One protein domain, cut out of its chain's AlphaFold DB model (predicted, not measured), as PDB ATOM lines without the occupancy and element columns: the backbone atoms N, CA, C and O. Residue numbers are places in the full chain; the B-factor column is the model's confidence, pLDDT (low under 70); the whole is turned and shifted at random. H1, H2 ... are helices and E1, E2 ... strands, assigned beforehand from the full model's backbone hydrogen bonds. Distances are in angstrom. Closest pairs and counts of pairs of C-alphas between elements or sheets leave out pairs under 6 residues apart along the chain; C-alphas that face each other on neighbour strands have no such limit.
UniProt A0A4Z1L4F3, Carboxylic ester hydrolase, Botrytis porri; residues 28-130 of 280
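This is residues 28 to 130 of the 280 residues of the protein "Carboxylic ester hydrolase" of Botrytis porri (UniProt A0A4Z1L4F3). The model is one strongly twisted sheet of six strands, built along the long strand E3, with the short helix H1 packed on one face near E2 and E3 through residues 28 to 31. E2 and the short E1 pair with different stretches of one side of E3, E4 runs along its other side, and beyond E4 come E6 and then E5; a long link without a named element, residues 105 to 123, joins E5 to E6. The printed part has 103 residues with one named helix and six named strands, in the order H1, E1, E2, E3, E4, E5, E6; the class is mostly strand, though under half of the residues, 49, are in named elements. The sheet is branched and mixed: its neighbour pairs are antiparallel but for the parallel E5 and E6. The whole is compact, with a radius of gyration of the C-alphas of 14.5 A and spans of 45 by 35 by 20 A.

Find C-alpha 28 at (-9.040, -32.084, -21.670); from there H1 runs over residues 28 to 33. Go on to residues 43 to 45 for E1. E2 holds residues 51 to 59, 20.3 A long, and bends by 79 degrees at residue 56. Look next for C-alpha 67 at (14.273, -19.380, -18.679), where E3 begins; it runs 36.0 A to residue 79, is the longest strand with 13 residues, and bends by 51 degrees at residue 70. E4 follows as residues 86 to 93, 23.1 A long. E5 is residues 101 to 104, 10.4 A long. E6, residues 124 to 129, is 16.4 A long and ends at C-alpha 129, (-6.651, -12.711, -12.205).

Begin at E3, which has three neighbours in staggered pairing: E2 beside residues 67 to 74 and E1 beside residues 77 to 79 lie on one side of it, and E4 beside residues 70 to 77 on the other side. E2, E3 and E4 are a meander, each strand the antiparallel neighbour of the one before. In the hairpin of E2 and E3, look at N 53 and O 72, 2.9 A apart and within hydrogen-bond range. In the hairpin of E3 and E4, N 90 and O 73 are within hydrogen-bond range at 2.7 A. E1 is antiparallel to E3, with N 44 and O 78 at 2.8 A. On the other side of E4 from E3 you find E6, antiparallel at 163 degrees, with N 89 and O 128 at 2.8 A. On the other side of E6 from E4 you find the edge strand E5, parallel to E6 at 22 degrees, with N 127 and O 103 within hydrogen-bond range at 2.8 A. H1 is on the sheet at a height over the sheet of 8.2 A, but only just over none of its strands, as 2 of its 6 C-alphas fall on E2. Its closest C-alphas to E2 are those of Val 30 and Ala 52, 7.4 A apart. In H1 every O i to N i+4 pair is within hydrogen-bond range. E1 and E2 are apart, as are E3 and E5.

The two C-alphas farthest apart are those of Thr 65 and Gly 81, 44.9 A. The printed part has no cut. The link from E5 to E6 is long, 19 residues; look within it at residues 107 to 108, which pair antiparallel with residues 111 to 112. The mean pLDDT of the printed part is 84.2, and it is under 70 at residues 58 to 66, of which 58 to 59 belong to E2, at residue 108 and at residues 110 to 111.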
ATOM      1  N   SER A  28      -8.205 -30.997 -22.191       89.19
ATOM      2  CA  SER A  28      -9.040 -32.084 -21.670       89.19
ATOM      3  C   SER A  28      -8.717 -32.431 -20.218       89.19
ATOM      4  O   SER A  28      -9.632 -32.602 -19.416       89.19
ATOM      5  N   ASN A  29      -7.433 -32.487 -19.855       88.06
ATOM      6  CA  ASN A  29      -7.041 -32.801 -18.484       88.06
ATOM      7  C   ASN A  29      -7.340 -31.645 -17.528       88.06
ATOM      8  O   ASN A  29      -7.805 -31.885 -16.417       88.06
ATOM      9  N   VAL A  30      -7.170 -30.393 -17.969       89.69
ATOM     10  CA  VAL A  30      -7.588 -29.226 -17.177       89.69
ATOM     11  C   VAL A  30      -9.107 -29.211 -16.981       89.69
ATOM     12  O   VAL A  30      -9.572 -29.008 -15.865       89.69
ATOM     13  N   GLN A  31      -9.886 -29.469 -18.033       90.94
ATOM     14  CA  GLN A  31     -11.348 -29.559 -17.946       90.94
ATOM     15  C   GLN A  31     -11.804 -30.674 -16.998       90.94
ATOM     16  O   GLN A  31     -12.756 -30.472 -16.253       90.94
ATOM     17  N   ALA A  32     -11.112 -31.816 -16.986       89.44
ATOM     18  CA  ALA A  32     -11.396 -32.914 -16.064       89.44
ATOM     19  C   ALA A  32     -11.010 -32.599 -14.606       89.44
ATOM     20  O   ALA A  32     -11.619 -33.136 -13.684       89.44
ATOM     21  N   ALA A  33     -10.012 -31.737 -14.392       88.81
ATOM     22  CA  ALA A  33      -9.585 -31.297 -13.065       88.81
ATOM     23  C   ALA A  33     -10.465 -30.175 -12.482       88.81
ATOM     24  O   ALA A  33     -10.412 -29.909 -11.280       88.81
ATOM     25  N   ILE A  34     -11.263 -29.504 -13.317       89.56
ATOM     26  CA  ILE A  34     -12.171 -28.440 -12.892       89.56
ATOM     27  C   ILE A  34     -13.367 -29.037 -12.122       89.56
ATOM     28  O   ILE A  34     -14.034 -29.939 -12.632       89.56
ATOM     29  N   PRO A  35     -13.690 -28.523 -10.917       90.06
ATOM     30  CA  PRO A  35     -14.882 -28.936 -10.185       90.06
ATOM     31  C   PRO A  35     -16.167 -28.665 -10.975       90.06
ATOM     32  O   PRO A  35     -16.285 -27.648 -11.657       90.06
ATOM     33  N   ALA A  36     -17.165 -29.536 -10.827       90.50
ATOM     34  CA  ALA A  36     -18.487 -29.304 -11.403       90.50
ATOM     35  C   ALA A  36     -19.157 -28.061 -10.783       90.50
ATOM     36  O   ALA A  36     -18.983 -27.787  -9.589       90.50
ATOM     37  N   ASN A  37     -19.964 -27.341 -11.570       91.19
ATOM     38  CA  ASN A  37     -20.727 -26.191 -11.072       91.19
ATOM     39  C   ASN A  37     -21.629 -26.596  -9.898       91.19
ATOM     40  O   ASN A  37     -22.186 -27.694  -9.871       91.19
ATOM     41  N   GLY A  38     -21.714 -25.718  -8.898       86.88
ATOM     42  CA  GLY A  38     -22.322 -26.014  -7.598       86.88
ATOM     43  C   GLY A  38     -21.366 -26.612  -6.557       86.88
ATOM     44  O   GLY A  38     -21.727 -26.659  -5.384       86.88
ATOM     45  N   THR A  39     -20.140 -27.012  -6.932       91.69
ATOM     46  CA  THR A  39     -19.106 -27.413  -5.952       91.69
ATOM     47  C   THR A  39     -18.540 -26.202  -5.209       91.69
ATOM     48  O   THR A  39     -18.302 -26.261  -4.005       91.69
ATOM     49  N   LEU A  40     -18.318 -25.098  -5.928       88.25
ATOM     50  CA  LEU A  40     -17.838 -23.836  -5.373       88.25
ATOM     51  C   LEU A  40     -19.020 -22.876  -5.258       88.25
ATOM     52  O   LEU A  40     -19.707 -22.602  -6.238       88.25
ATOM     53  N   LEU A  41     -19.287 -22.386  -4.048       91.69
ATOM     54  CA  LEU A  41     -20.412 -21.485  -3.812       91.69
ATOM     55  C   LEU A  41     -20.144 -20.110  -4.435       91.69
ATOM     56  O   LEU A  41     -19.113 -19.494  -4.170       91.69
ATOM     57  N   GLY A  42     -21.108 -19.613  -5.213       87.81
ATOM     58  CA  GLY A  42     -21.110 -18.253  -5.756       87.81
ATOM     59  C   GLY A  42     -20.298 -18.051  -7.036       87.81
ATOM     60  O   GLY A  42     -20.280 -16.928  -7.542       87.81
ATOM     61  N   ILE A  43     -19.664 -19.100  -7.568       92.25
ATOM     62  CA  ILE A  43     -18.986 -19.066  -8.865       92.25
ATOM     63  C   ILE A  43     -19.357 -20.281  -9.708       92.25
ATOM     64  O   ILE A  43     -19.413 -21.410  -9.221       92.25
ATOM     65  N   ASP A  44     -19.543 -20.040 -10.996       93.75
ATOM     66  CA  ASP A  44     -19.801 -21.056 -12.002       93.75
ATOM     67  C   ASP A  44     -18.647 -21.045 -13.005       93.75
ATOM     68  O   ASP A  44     -18.384 -20.048 -13.685       93.75
ATOM     69  N   LEU A  45     -17.913 -22.155 -13.071       94.06
ATOM     70  CA  LEU A  45     -16.798 -22.317 -13.994       94.06
ATOM     71  C   LEU A  45     -17.336 -22.462 -15.421       94.06
ATOM     72  O   LEU A  45     -18.431 -22.984 -15.652       94.06
ATOM     73  N   ILE A  46     -16.542 -22.008 -16.392       94.06
ATOM     74  CA  ILE A  46     -16.852 -22.082 -17.823       94.06
ATOM     75  C   ILE A  46     -15.823 -23.015 -18.489       94.06
ATOM     76  O   ILE A  46     -14.843 -22.535 -19.065       94.06
ATOM     77  N   PRO A  47     -16.003 -24.355 -18.431       92.38
ATOM     78  CA  PRO A  47     -15.036 -25.314 -18.979       92.38
ATOM     79  C   PRO A  47     -14.748 -25.125 -20.472       92.38
ATOM     80  O   PRO A  47     -13.642 -25.398 -20.933       92.38
ATOM     81  N   SER A  48     -15.720 -24.623 -21.240       92.38
ATOM     82  CA  SER A  48     -15.559 -24.331 -22.671       92.38
ATOM     83  C   SER A  48     -14.607 -23.166 -22.962       92.38
ATOM     84  O   SER A  48     -14.143 -23.038 -24.090       92.38
ATOM     85  N   ALA A  49     -14.296 -22.337 -21.962       92.69
ATOM     86  CA  ALA A  49     -13.373 -21.207 -22.069       92.69
ATOM     87  C   ALA A  49     -11.956 -21.535 -21.557       92.69
ATOM     88  O   ALA A  49     -11.138 -20.630 -21.388       92.69
ATOM     89  N   VAL A  50     -11.663 -22.810 -21.278       94.12
ATOM     90  CA  VAL A  50     -10.338 -23.251 -20.833       94.12
ATOM     91  C   VAL A  50      -9.334 -23.165 -21.976       94.12
ATOM     92  O   VAL A  50      -9.570 -23.672 -23.071       94.12
ATOM     93  N   ILE A  51      -8.176 -22.578 -21.688       92.25
ATOM     94  CA  ILE A  51      -7.016 -22.562 -22.582       92.25
ATOM     95  C   ILE A  51      -5.855 -23.187 -21.818       92.25
ATOM     96  O   ILE A  51      -5.610 -22.811 -20.677       92.25
ATOM     97  N   ALA A  52      -5.137 -24.126 -22.421       91.69
ATOM     98  CA  ALA A  52      -3.975 -24.754 -21.802       91.69
ATOM     99  C   ALA A  52      -2.888 -25.003 -22.849       91.69
ATOM    100  O   ALA A  52      -3.197 -25.342 -23.994       91.69
ATOM    101  N   GLY A  53      -1.626 -24.818 -22.472       86.50
ATOM    102  CA  GLY A  53      -0.501 -25.071 -23.363       86.50
ATOM    103  C   GLY A  53       0.855 -24.919 -22.686       86.50
ATOM    104  O   GLY A  53       1.013 -24.192 -21.705       86.50
ATOM    105  N   ALA A  54       1.852 -25.613 -23.231       83.75
ATOM    106  CA  ALA A  54       3.232 -25.452 -22.804       83.75
ATOM    107  C   ALA A  54       3.811 -24.142 -23.352       83.75
ATOM    108  O   ALA A  54       3.627 -23.804 -24.522       83.75
ATOM    109  N   VAL A  55       4.553 -23.440 -22.504       82.31
ATOM    110  CA  VAL A  55       5.399 -22.321 -22.899       82.31
ATOM    111  C   VAL A  55       6.836 -22.706 -22.603       82.31
ATOM    112  O   VAL A  55       7.184 -23.046 -21.471       82.31
ATOM    113  N   TYR A  56       7.658 -22.679 -23.645       79.31
ATOM    114  CA  TYR A  56       9.067 -23.036 -23.578       79.31
ATOM    115  C   TYR A  56       9.921 -21.777 -23.536       79.31
ATOM    116  O   TYR A  56       9.615 -20.795 -24.210       79.31
ATOM    117  N   ASN A  57      11.022 -21.845 -22.789       71.88
ATOM    118  CA  ASN A  57      12.024 -20.786 -22.706       71.88
ATOM    119  C   ASN A  57      11.459 -19.410 -22.297       71.88
ATOM    120  O   ASN A  57      11.937 -18.381 -22.773       71.88
ATOM    121  N   ALA A  58      10.445 -19.378 -21.427       69.88
ATOM    122  CA  ALA A  58       9.886 -18.126 -20.923       69.88
ATOM    123  C   ALA A  58      10.761 -17.562 -19.802       69.88
ATOM    124  O   ALA A  58      11.125 -18.291 -18.881       69.88
ATOM    125  N   SER A  59      11.078 -16.269 -19.845       66.19
ATOM    126  CA  SER A  59      11.695 -15.587 -18.710       66.19
ATOM    127  C   SER A  59      10.641 -15.282 -17.646       66.19
ATOM    128  O   SER A  59       9.532 -14.847 -17.960       66.19
ATOM    129  N   ALA A  60      10.985 -15.489 -16.373       64.56
ATOM    130  CA  ALA A  60      10.183 -14.936 -15.286       64.56
ATOM    131  C   ALA A  60      10.272 -13.400 -15.359       64.56
ATOM    132  O   ALA A  60      11.376 -12.843 -15.392       64.56
ATOM    133  N   SER A  61       9.129 -12.706 -15.434       62.53
ATOM    134  CA  SER A  61       9.115 -11.241 -15.540       62.53
ATOM    135  C   SER A  61       9.826 -10.590 -14.348       62.53
ATOM    136  O   SER A  61       9.769 -11.117 -13.238       62.53
ATOM    137  N   MET A  62      10.451  -9.425 -14.598       54.25
ATOM    138  CA  MET A  62      11.438  -8.675 -13.779       54.25
ATOM    139  C   MET A  62      12.909  -8.796 -14.224       54.25
ATOM    140  O   MET A  62      13.816  -8.759 -13.397       54.25
ATOM    141  N   GLY A  63      13.173  -8.912 -15.530       53.84
ATOM    142  CA  GLY A  63      14.552  -8.901 -16.040       53.84
ATOM    143  C   GLY A  63      15.373 -10.128 -15.636       53.84
ATOM    144  O   GLY A  63      16.601 -10.082 -15.694       53.84
ATOM    145  N   SER A  64      14.710 -11.219 -15.230       61.41
ATOM    146  CA  SER A  64      15.388 -12.486 -14.990       61.41
ATOM    147  C   SER A  64      15.924 -13.053 -16.304       61.41
ATOM    148  O   SER A  64      15.217 -13.096 -17.311       61.41
ATOM    149  N   THR A  65      17.172 -13.515 -16.284       61.38
ATOM    150  CA  THR A  65      17.798 -14.241 -17.399       61.38
ATOM    151  C   THR A  65      17.507 -15.740 -17.354       61.38
ATOM    152  O   THR A  65      17.826 -16.449 -18.307       61.38
ATOM    153  N   THR A  66      16.906 -16.235 -16.267       65.75
ATOM    154  CA  THR A  66      16.518 -17.639 -16.151       65.75
ATOM    155  C   THR A  66      15.271 -17.913 -16.979       65.75
ATOM    156  O   THR A  66      14.241 -17.246 -16.842       65.75
ATOM    157  N   THR A  67      15.380 -18.899 -17.865       73.19
ATOM    158  CA  THR A  67      14.273 -19.380 -18.679       73.19
ATOM    159  C   THR A  67      13.662 -20.622 -18.047       73.19
ATOM    160  O   THR A  67      14.364 -21.526 -17.600       73.19
ATOM    161  N   TYR A  68      12.335 -20.670 -18.034       74.44
ATOM    162  CA  TYR A  68      11.561 -21.781 -17.507       74.44
ATOM    163  C   TYR A  68      10.687 -22.366 -18.606       74.44
ATOM    164  O   TYR A  68      10.139 -21.656 -19.457       74.44
ATOM    165  N   THR A  69      10.538 -23.685 -18.566       83.50
ATOM    166  CA  THR A  69       9.442 -24.355 -19.254       83.50
ATOM    167  C   THR A  69       8.276 -24.432 -18.278       83.50
ATOM    168  O   THR A  69       8.433 -24.881 -17.146       83.50
ATOM    169  N   SER A  70       7.107 -23.960 -18.692       85.94
ATOM    170  CA  SER A  70       5.913 -23.934 -17.846       85.94
ATOM    171  C   SER A  70       4.675 -24.363 -18.622       85.94
ATOM    172  O   SER A  70       4.665 -24.407 -19.853       85.94
ATOM    173  N   CYS A  71       3.619 -24.721 -17.897       89.38
ATOM    174  CA  CYS A  71       2.290 -24.904 -18.455       89.38
ATOM    175  C   CYS A  71       1.428 -23.695 -18.120       89.38
ATOM    176  O   CYS A  71       1.076 -23.492 -16.956       89.38
ATOM    177  N   ASN A  72       1.031 -22.943 -19.140       90.62
ATOM    178  CA  ASN A  72       0.070 -21.869 -18.981       90.62
ATOM    179  C   ASN A  72      -1.339 -22.430 -19.101       90.62
ATOM    180  O   ASN A  72      -1.678 -23.087 -20.085       90.62
ATOM    181  N   VAL A  73      -2.162 -22.140 -18.104       92.19
ATOM    182  CA  VAL A  73      -3.569 -22.524 -18.058       92.19
ATOM    183  C   VAL A  73      -4.396 -21.277 -17.800       92.19
ATOM    184  O   VAL A  73      -4.095 -20.498 -16.907       92.19
ATOM    185  N   THR A  74      -5.445 -21.072 -18.578       93.31
ATOM    186  CA  THR A  74      -6.436 -20.023 -18.359       93.31
ATOM    187  C   THR A  74      -7.773 -20.679 -18.072       93.31
ATOM    188  O   THR A  74      -8.224 -21.536 -18.832       93.31
ATOM    189  N   VAL A  75      -8.398 -20.266 -16.976       93.44
ATOM    190  CA  VAL A  75      -9.726 -20.700 -16.549       93.44
ATOM    191  C   VAL A  75     -10.600 -19.461 -16.424       93.44
ATOM    192  O   VAL A  75     -10.152 -18.431 -15.927       93.44
ATOM    193  N   THR A  76     -11.846 -19.556 -16.874       95.12
ATOM    194  CA  THR A  76     -12.821 -18.466 -16.756       95.12
ATOM    195  C   THR A  76     -13.990 -18.924 -15.898       95.12
ATOM    196  O   THR A  76     -14.441 -20.064 -16.032       95.12
ATOM    197  N   TYR A  77     -14.490 -18.042 -15.039       94.06
ATOM    198  CA  TYR A  77     -15.726 -18.251 -14.288       94.06
ATOM    199  C   TYR A  77     -16.637 -17.024 -14.375       94.06
ATOM    200  O   TYR A  77     -16.205 -15.940 -14.765       94.06
ATOM    201  N   THR A  78     -17.897 -17.210 -14.003       94.56
ATOM    202  CA  THR A  78     -18.880 -16.145 -13.774       94.56
ATOM    203  C   THR A  78     -19.389 -16.232 -12.341       94.56
ATOM    204  O   THR A  78     -19.380 -17.318 -11.752       94.56
ATOM    205  N   HIS A  79     -19.796 -15.119 -11.737       92.06
ATOM    206  CA  HIS A  79     -20.474 -15.197 -10.449       92.06
ATOM    207  C   HIS A  79     -21.901 -15.707 -10.650       92.06
ATOM    208  O   HIS A  79     -22.610 -15.260 -11.550       92.06
ATOM    209  N   THR A  80     -22.353 -16.606  -9.779       91.44
ATOM    210  CA  THR A  80     -23.691 -17.197  -9.899       91.44
ATOM    211  C   THR A  80     -24.770 -16.114  -9.942       91.44
ATOM    212  O   THR A  80     -24.876 -15.280  -9.041       91.44
ATOM    213  N   GLY A  81     -25.584 -16.130 -10.999       88.75
ATOM    214  CA  GLY A  81     -26.661 -15.158 -11.210       88.75
ATOM    215  C   GLY A  81     -26.204 -13.779 -11.698       88.75
ATOM    216  O   GLY A  81     -27.026 -12.863 -11.748       88.75
ATOM    217  N   LYS A  82     -24.929 -13.614 -12.061       87.12
ATOM    218  CA  LYS A  82     -24.406 -12.418 -12.729       87.12
ATOM    219  C   LYS A  82     -24.042 -12.733 -14.179       87.12
ATOM    220  O   LYS A  82     -23.829 -13.882 -14.541       87.12
ATOM    221  N   ASP A  83     -23.988 -11.692 -15.004       86.19
ATOM    222  CA  ASP A  83     -23.509 -11.760 -16.392       86.19
ATOM    223  C   ASP A  83     -22.116 -11.120 -16.492       86.19
ATOM    224  O   ASP A  83     -21.875 -10.175 -17.241       86.19
ATOM    225  N   ASP A  84     -21.206 -11.576 -15.631       89.00
ATOM    226  CA  ASP A  84     -19.809 -11.153 -15.616       89.00
ATOM    227  C   ASP A  84     -18.868 -12.316 -15.942       89.00
ATOM    228  O   ASP A  84     -19.251 -13.486 -15.940       89.00
ATOM    229  N   LYS A  85     -17.618 -11.996 -16.274       90.44
ATOM    230  CA  LYS A  85     -16.578 -12.994 -16.542       90.44
ATOM    231  C   LYS A  85     -15.311 -12.594 -15.829       90.44
ATOM    232  O   LYS A  85     -14.826 -11.491 -16.041       90.44
ATOM    233  N   VAL A  86     -14.764 -13.514 -15.052       90.38
ATOM    234  CA  VAL A  86     -13.473 -13.366 -14.392       90.38
ATOM    235  C   VAL A  86     -12.508 -14.372 -15.001       90.38
ATOM    236  O   VAL A  86     -12.782 -15.575 -15.033       90.38
ATOM    237  N   VAL A  87     -11.375 -13.876 -15.488       91.56
ATOM    238  CA  VAL A  87     -10.330 -14.677 -16.126       91.56
ATOM    239  C   VAL A  87      -9.188 -14.884 -15.142       91.56
ATOM    240  O   VAL A  87      -8.568 -13.929 -14.675       91.56
ATOM    241  N   ILE A  88      -8.868 -16.147 -14.875       91.62
ATOM    242  CA  ILE A  88      -7.726 -16.557 -14.063       91.62
ATOM    243  C   ILE A  88      -6.683 -17.197 -14.972       91.62
ATOM    244  O   ILE A  88      -6.988 -18.101 -15.749       91.62
ATOM    245  N   LYS A  89      -5.439 -16.752 -14.851       90.56
ATOM    246  CA  LYS A  89      -4.269 -17.364 -15.474       90.56
ATOM    247  C   LYS A  89      -3.460 -18.088 -14.414       90.56
ATOM    248  O   LYS A  89      -3.238 -17.542 -13.338       90.56
ATOM    249  N   TYR A  90      -2.963 -19.259 -14.760       91.12
ATOM    250  CA  TYR A  90      -2.025 -20.045 -13.983       91.12
ATOM    251  C   TYR A  90      -0.794 -20.355 -14.827       91.12
ATOM    252  O   TYR A  90      -0.916 -20.649 -16.016       91.12
ATOM    253  N   ALA A  91       0.375 -20.327 -14.199       89.81
ATOM    254  CA  ALA A  91       1.608 -20.879 -14.728       89.81
ATOM    255  C   ALA A  91       2.072 -21.987 -13.780       89.81
ATOM    256  O   ALA A  91       2.406 -21.735 -12.619       89.81
ATOM    257  N   PHE A  92       2.063 -23.224 -14.264       89.12
ATOM    258  CA  PHE A  92       2.561 -24.372 -13.516       89.12
ATOM    259  C   PHE A  92       4.009 -24.660 -13.925       89.12
ATOM    260  O   PHE A  92       4.280 -24.746 -15.128       89.12
ATOM    261  N   PRO A  93       4.941 -24.811 -12.968       87.69
ATOM    262  CA  PRO A  93       6.308 -25.210 -13.276       87.69
ATOM    263  C   PRO A  93       6.351 -26.661 -13.769       87.69
ATOM    264  O   PRO A  93       5.381 -27.415 -13.637       87.69
ATOM    265  N   SER A  94       7.489 -27.065 -14.332       84.56
ATOM    266  CA  SER A  94       7.760 -28.479 -14.586       84.56
ATOM    267  C   SER A  94       7.629 -29.294 -13.288       84.56
ATOM    268  O   SER A  94       7.986 -28.793 -12.221       84.56
ATOM    269  N   PRO A  95       7.129 -30.546 -13.334       84.00
ATOM    270  CA  PRO A  95       6.935 -31.359 -12.130       84.00
ATOM    271  C   PRO A  95       8.205 -31.553 -11.292       84.00
ATOM    272  O   PRO A  95       8.109 -31.658 -10.074       84.00
ATOM    273  N   SER A  96       9.382 -31.569 -11.929       84.31
ATOM    274  CA  SER A  96      10.690 -31.623 -11.256       84.31
ATOM    275  C   SER A  96      11.000 -30.387 -10.415       84.31
ATOM    276  O   SER A  96      11.743 -30.483  -9.444       84.31
ATOM    277  N   ASP A  97      10.430 -29.246 -10.792       84.94
ATOM    278  CA  ASP A  97      10.717 -27.937 -10.212       84.94
ATOM    279  C   ASP A  97       9.611 -27.515  -9.231       84.94
ATOM    280  O   ASP A  97       9.710 -26.480  -8.577       84.94
ATOM    281  N   PHE A  98       8.522 -28.286  -9.140       88.00
ATOM    282  CA  PHE A  98       7.383 -27.958  -8.297       88.00
ATOM    283  C   PHE A  98       7.639 -28.319  -6.831       88.00
ATOM    284  O   PHE A  98       7.635 -29.483  -6.440       88.00
ATOM    285  N   GLU A  99       7.749 -27.303  -5.982       90.00
ATOM    286  CA  GLU A  99       8.007 -27.448  -4.547       90.00
ATOM    287  C   GLU A  99       6.721 -27.492  -3.703       90.00
ATOM    288  O   GLU A  99       6.727 -27.132  -2.528       90.00
ATOM    289  N   THR A 100       5.583 -27.910  -4.268       89.31
ATOM    290  CA  THR A 100       4.279 -27.958  -3.562       89.31
ATOM    291  C   THR A 100       3.828 -26.614  -2.970       89.31
ATOM    292  O   THR A 100       3.162 -26.549  -1.939       89.31
ATOM    293  N   ARG A 101       4.169 -25.513  -3.646       88.31
ATOM    294  CA  ARG A 101       3.833 -24.144  -3.232       88.31
ATOM    295  C   ARG A 101       2.919 -23.464  -4.240       88.31
ATOM    296  O   ARG A 101       3.047 -23.681  -5.443       88.31
ATOM    297  N   PHE A 102       2.048 -22.594  -3.744       88.94
ATOM    298  CA  PHE A 102       1.177 -21.770  -4.573       88.94
ATOM    299  C   PHE A 102       1.463 -20.283  -4.342       88.94
ATOM    300  O   PHE A 102       1.594 -19.844  -3.201       88.94
ATOM    301  N   TYR A 103       1.563 -19.520  -5.426       86.94
ATOM    302  CA  TYR A 103       1.817 -18.082  -5.424       86.94
ATOM    303  C   TYR A 103       0.741 -17.363  -6.238       86.94
ATOM    304  O   TYR A 103       0.357 -17.811  -7.313       86.94
ATOM    305  N   VAL A 104       0.276 -16.210  -5.765       85.38
ATOM    306  CA  VAL A 104      -0.617 -15.340  -6.541       85.38
ATOM    307  C   VAL A 104       0.043 -13.984  -6.671       85.38
ATOM    308  O   VAL A 104       0.406 -13.364  -5.670       85.38
ATOM    309  N   ALA A 105       0.203 -13.529  -7.909       76.75
ATOM    310  CA  ALA A 105       0.759 -12.221  -8.179       76.75
ATOM    311  C   ALA A 105      -0.235 -11.136  -7.746       76.75
ATOM    312  O   ALA A 105      -1.391 -11.118  -8.171       76.75
ATOM    313  N   GLY A 106       0.233 -10.231  -6.887       74.38
ATOM    314  CA  GLY A 106      -0.518  -9.051  -6.478       74.38
ATOM    315  C   GLY A 106      -0.531  -7.954  -7.544       74.38
ATOM    316  O   GLY A 106       0.008  -8.094  -8.641       74.38
ATOM    317  N   GLY A 107      -1.147  -6.833  -7.194       73.06
ATOM    318  CA  GLY A 107      -1.191  -5.623  -8.005       73.06
ATOM    319  C   GLY A 107      -0.557  -4.420  -7.322       73.06
ATOM    320  O   GLY A 107       0.004  -4.529  -6.233       73.06
ATOM    321  N   GLY A 108      -0.695  -3.259  -7.954       68.94
ATOM    322  CA  GLY A 108      -0.307  -1.966  -7.402       68.94
ATOM    323  C   GLY A 108      -1.336  -0.905  -7.783       68.94
ATOM    324  O   GLY A 108      -1.683  -0.772  -8.955       68.94
ATOM    325  N   GLY A 109      -1.836  -0.155  -6.799       70.31
ATOM    326  CA  GLY A 109      -2.912   0.815  -7.017       70.31
ATOM    327  C   GLY A 109      -4.193   0.138  -7.513       70.31
ATOM    328  O   GLY A 109      -4.689  -0.788  -6.878       70.31
ATOM    329  N   TYR A 110      -4.705   0.588  -8.660       66.06
ATOM    330  CA  TYR A 110      -5.909   0.043  -9.301       66.06
ATOM    331  C   TYR A 110      -5.612  -0.955 -10.436       66.06
ATOM    332  O   TYR A 110      -6.438  -1.169 -11.330       66.06
ATOM    333  N   SER A 111      -4.416  -1.538 -10.435       68.12
ATOM    334  CA  SER A 111      -3.945  -2.489 -11.442       68.12
ATOM    335  C   SER A 111      -3.551  -3.802 -10.777       68.12
ATOM    336  O   SER A 111      -3.045  -3.791  -9.654       68.12
ATOM    337  N   LEU A 112      -3.720  -4.924 -11.474       73.88
ATOM    338  CA  LEU A 112      -3.298  -6.252 -11.022       73.88
ATOM    339  C   LEU A 112      -2.259  -6.824 -11.974       73.88
ATOM    340  O   LEU A 112      -2.319  -6.561 -13.171       73.88
ATOM    341  N   SER A 113      -1.329  -7.634 -11.465       76.44
ATOM    342  CA  SER A 113      -0.350  -8.298 -12.328       76.44
ATOM    343  C   SER A 113      -1.039  -9.037 -13.477       76.44
ATOM    344  O   SER A 113      -1.898  -9.891 -13.263       76.44
ATOM    345  N   SER A 114      -0.621  -8.742 -14.707       77.69
ATOM    346  CA  SER A 114      -1.025  -9.500 -15.893       77.69
ATOM    347  C   SER A 114      -0.174 -10.747 -16.133       77.69
ATOM    348  O   SER A 114      -0.481 -11.529 -17.039       77.69
ATOM    349  N   ASP A 115       0.879 -10.914 -15.330       78.75
ATOM    350  CA  ASP A 115       1.852 -11.989 -15.413       78.75
ATOM    351  C   ASP A 115       1.689 -12.985 -14.255       78.75
ATOM    352  O   ASP A 115       1.735 -12.618 -13.077       78.75
ATOM    353  N   ALA A 116       1.523 -14.255 -14.621       85.38
ATOM    354  CA  ALA A 116       1.420 -15.380 -13.703       85.38
ATOM    355  C   ALA A 116       2.757 -16.121 -13.523       85.38
ATOM    356  O   ALA A 116       2.786 -17.106 -12.807       85.38
ATOM    357  N   THR A 117       3.865 -15.704 -14.144       84.81
ATOM    358  CA  THR A 117       5.135 -16.462 -14.142       84.81
ATOM    359  C   THR A 117       6.080 -16.118 -12.989       84.81
ATOM    360  O   THR A 117       7.028 -16.854 -12.725       84.81
ATOM    361  N   ARG A 118       5.815 -15.034 -12.252       79.81
ATOM    362  CA  ARG A 118       6.692 -14.508 -11.186       79.81
ATOM    363  C   ARG A 118       7.102 -15.523 -10.117       79.81
ATOM    364  O   ARG A 118       8.218 -15.452  -9.613       79.81
ATOM    365  N   GLY A 119       6.222 -16.451  -9.753       81.81
ATOM    366  CA  GLY A 119       6.525 -17.448  -8.728       81.81
ATOM    367  C   GLY A 119       7.248 -18.696  -9.252       81.81
ATOM    368  O   GLY A 119       7.655 -19.531  -8.440       81.81
ATOM    369  N   LEU A 120       7.452 -18.836 -10.571       84.25
ATOM    370  CA  LEU A 120       8.136 -19.998 -11.157       84.25
ATOM    371  C   LEU A 120       9.589 -20.109 -10.685       84.25
ATOM    372  O   LEU A 120      10.058 -21.211 -10.424       84.25
ATOM    373  N   THR A 121      10.274 -18.979 -10.475       82.50
ATOM    374  CA  THR A 121      11.656 -18.973  -9.954       82.50
ATOM    375  C   THR A 121      11.779 -19.544  -8.541       82.50
ATOM    376  O   THR A 121      12.885 -19.841  -8.098       82.50
ATOM    377  N   TYR A 122      10.657 -19.678  -7.836       84.25
ATOM    378  CA  TYR A 122      10.570 -20.261  -6.504       84.25
ATOM    379  C   TYR A 122       9.847 -21.618  -6.546       84.25
ATOM    380  O   TYR A 122       9.241 -22.019  -5.557       84.25
ATOM    381  N   GLY A 123       9.805 -22.306  -7.691       84.44
ATOM    382  CA  GLY A 123       9.190 -23.633  -7.800       84.44
ATOM    383  C   GLY A 123       7.701 -23.667  -7.432       84.44
ATOM    384  O   GLY A 123       7.201 -24.666  -6.915       84.44
ATOM    385  N   THR A 124       6.984 -22.553  -7.616       85.50
ATOM    386  CA  THR A 124       5.569 -22.441  -7.230       85.50
ATOM    387  C   THR A 124       4.647 -22.529  -8.441       85.50
ATOM    388  O   THR A 124       4.937 -21.969  -9.499       85.50
ATOM    389  N   ALA A 125       3.487 -23.163  -8.265       89.31
ATOM    390  CA  ALA A 125       2.356 -22.948  -9.157       89.31
ATOM    391  C   ALA A 125       1.844 -21.527  -8.923       89.31
ATOM    392  O   ALA A 125       1.523 -21.153  -7.797       89.31
ATOM    393  N   SER A 126       1.822 -20.720  -9.972       89.12
ATOM    394  CA  SER A 126       1.624 -19.281  -9.855       89.12
ATOM    395  C   SER A 126       0.349 -18.839 -10.559       89.12
ATOM    396  O   SER A 126      -0.023 -19.431 -11.568       89.12
ATOM    397  N   GLY A 127      -0.335 -17.815 -10.047       87.94
ATOM    398  CA  GLY A 127      -1.606 -17.339 -10.591       87.94
ATOM    399  C   GLY A 127      -1.723 -15.820 -10.715       87.94
ATOM    400  O   GLY A 127      -1.062 -15.070  -9.997       87.94
ATOM    401  N   ALA A 128      -2.601 -15.376 -11.612       86.38
ATOM    402  CA  ALA A 128      -3.019 -13.988 -11.804       86.38
ATOM    403  C   ALA A 128      -4.504 -13.941 -12.208       86.38
ATOM    404  O   ALA A 128      -5.003 -14.874 -12.834       86.38
ATOM    405  N   THR A 129      -5.220 -12.866 -11.881       87.06
ATOM    406  CA  THR A 129      -6.651 -12.711 -12.205       87.06
ATOM    407  C   THR A 129      -6.950 -11.304 -12.701       87.06
ATOM    408  O   THR A 129      -6.331 -10.346 -12.241       87.06
ATOM    409  N   ASP A 130      -7.905 -11.178 -13.622       82.06
ATOM    410  CA  ASP A 130      -8.394  -9.878 -14.084       82.06
ATOM    411  C   ASP A 130      -9.489  -9.279 -13.182       82.06
ATOM    412  O   ASP A 130      -9.954  -8.155 -13.406       82.06
TER     413      ASP A 130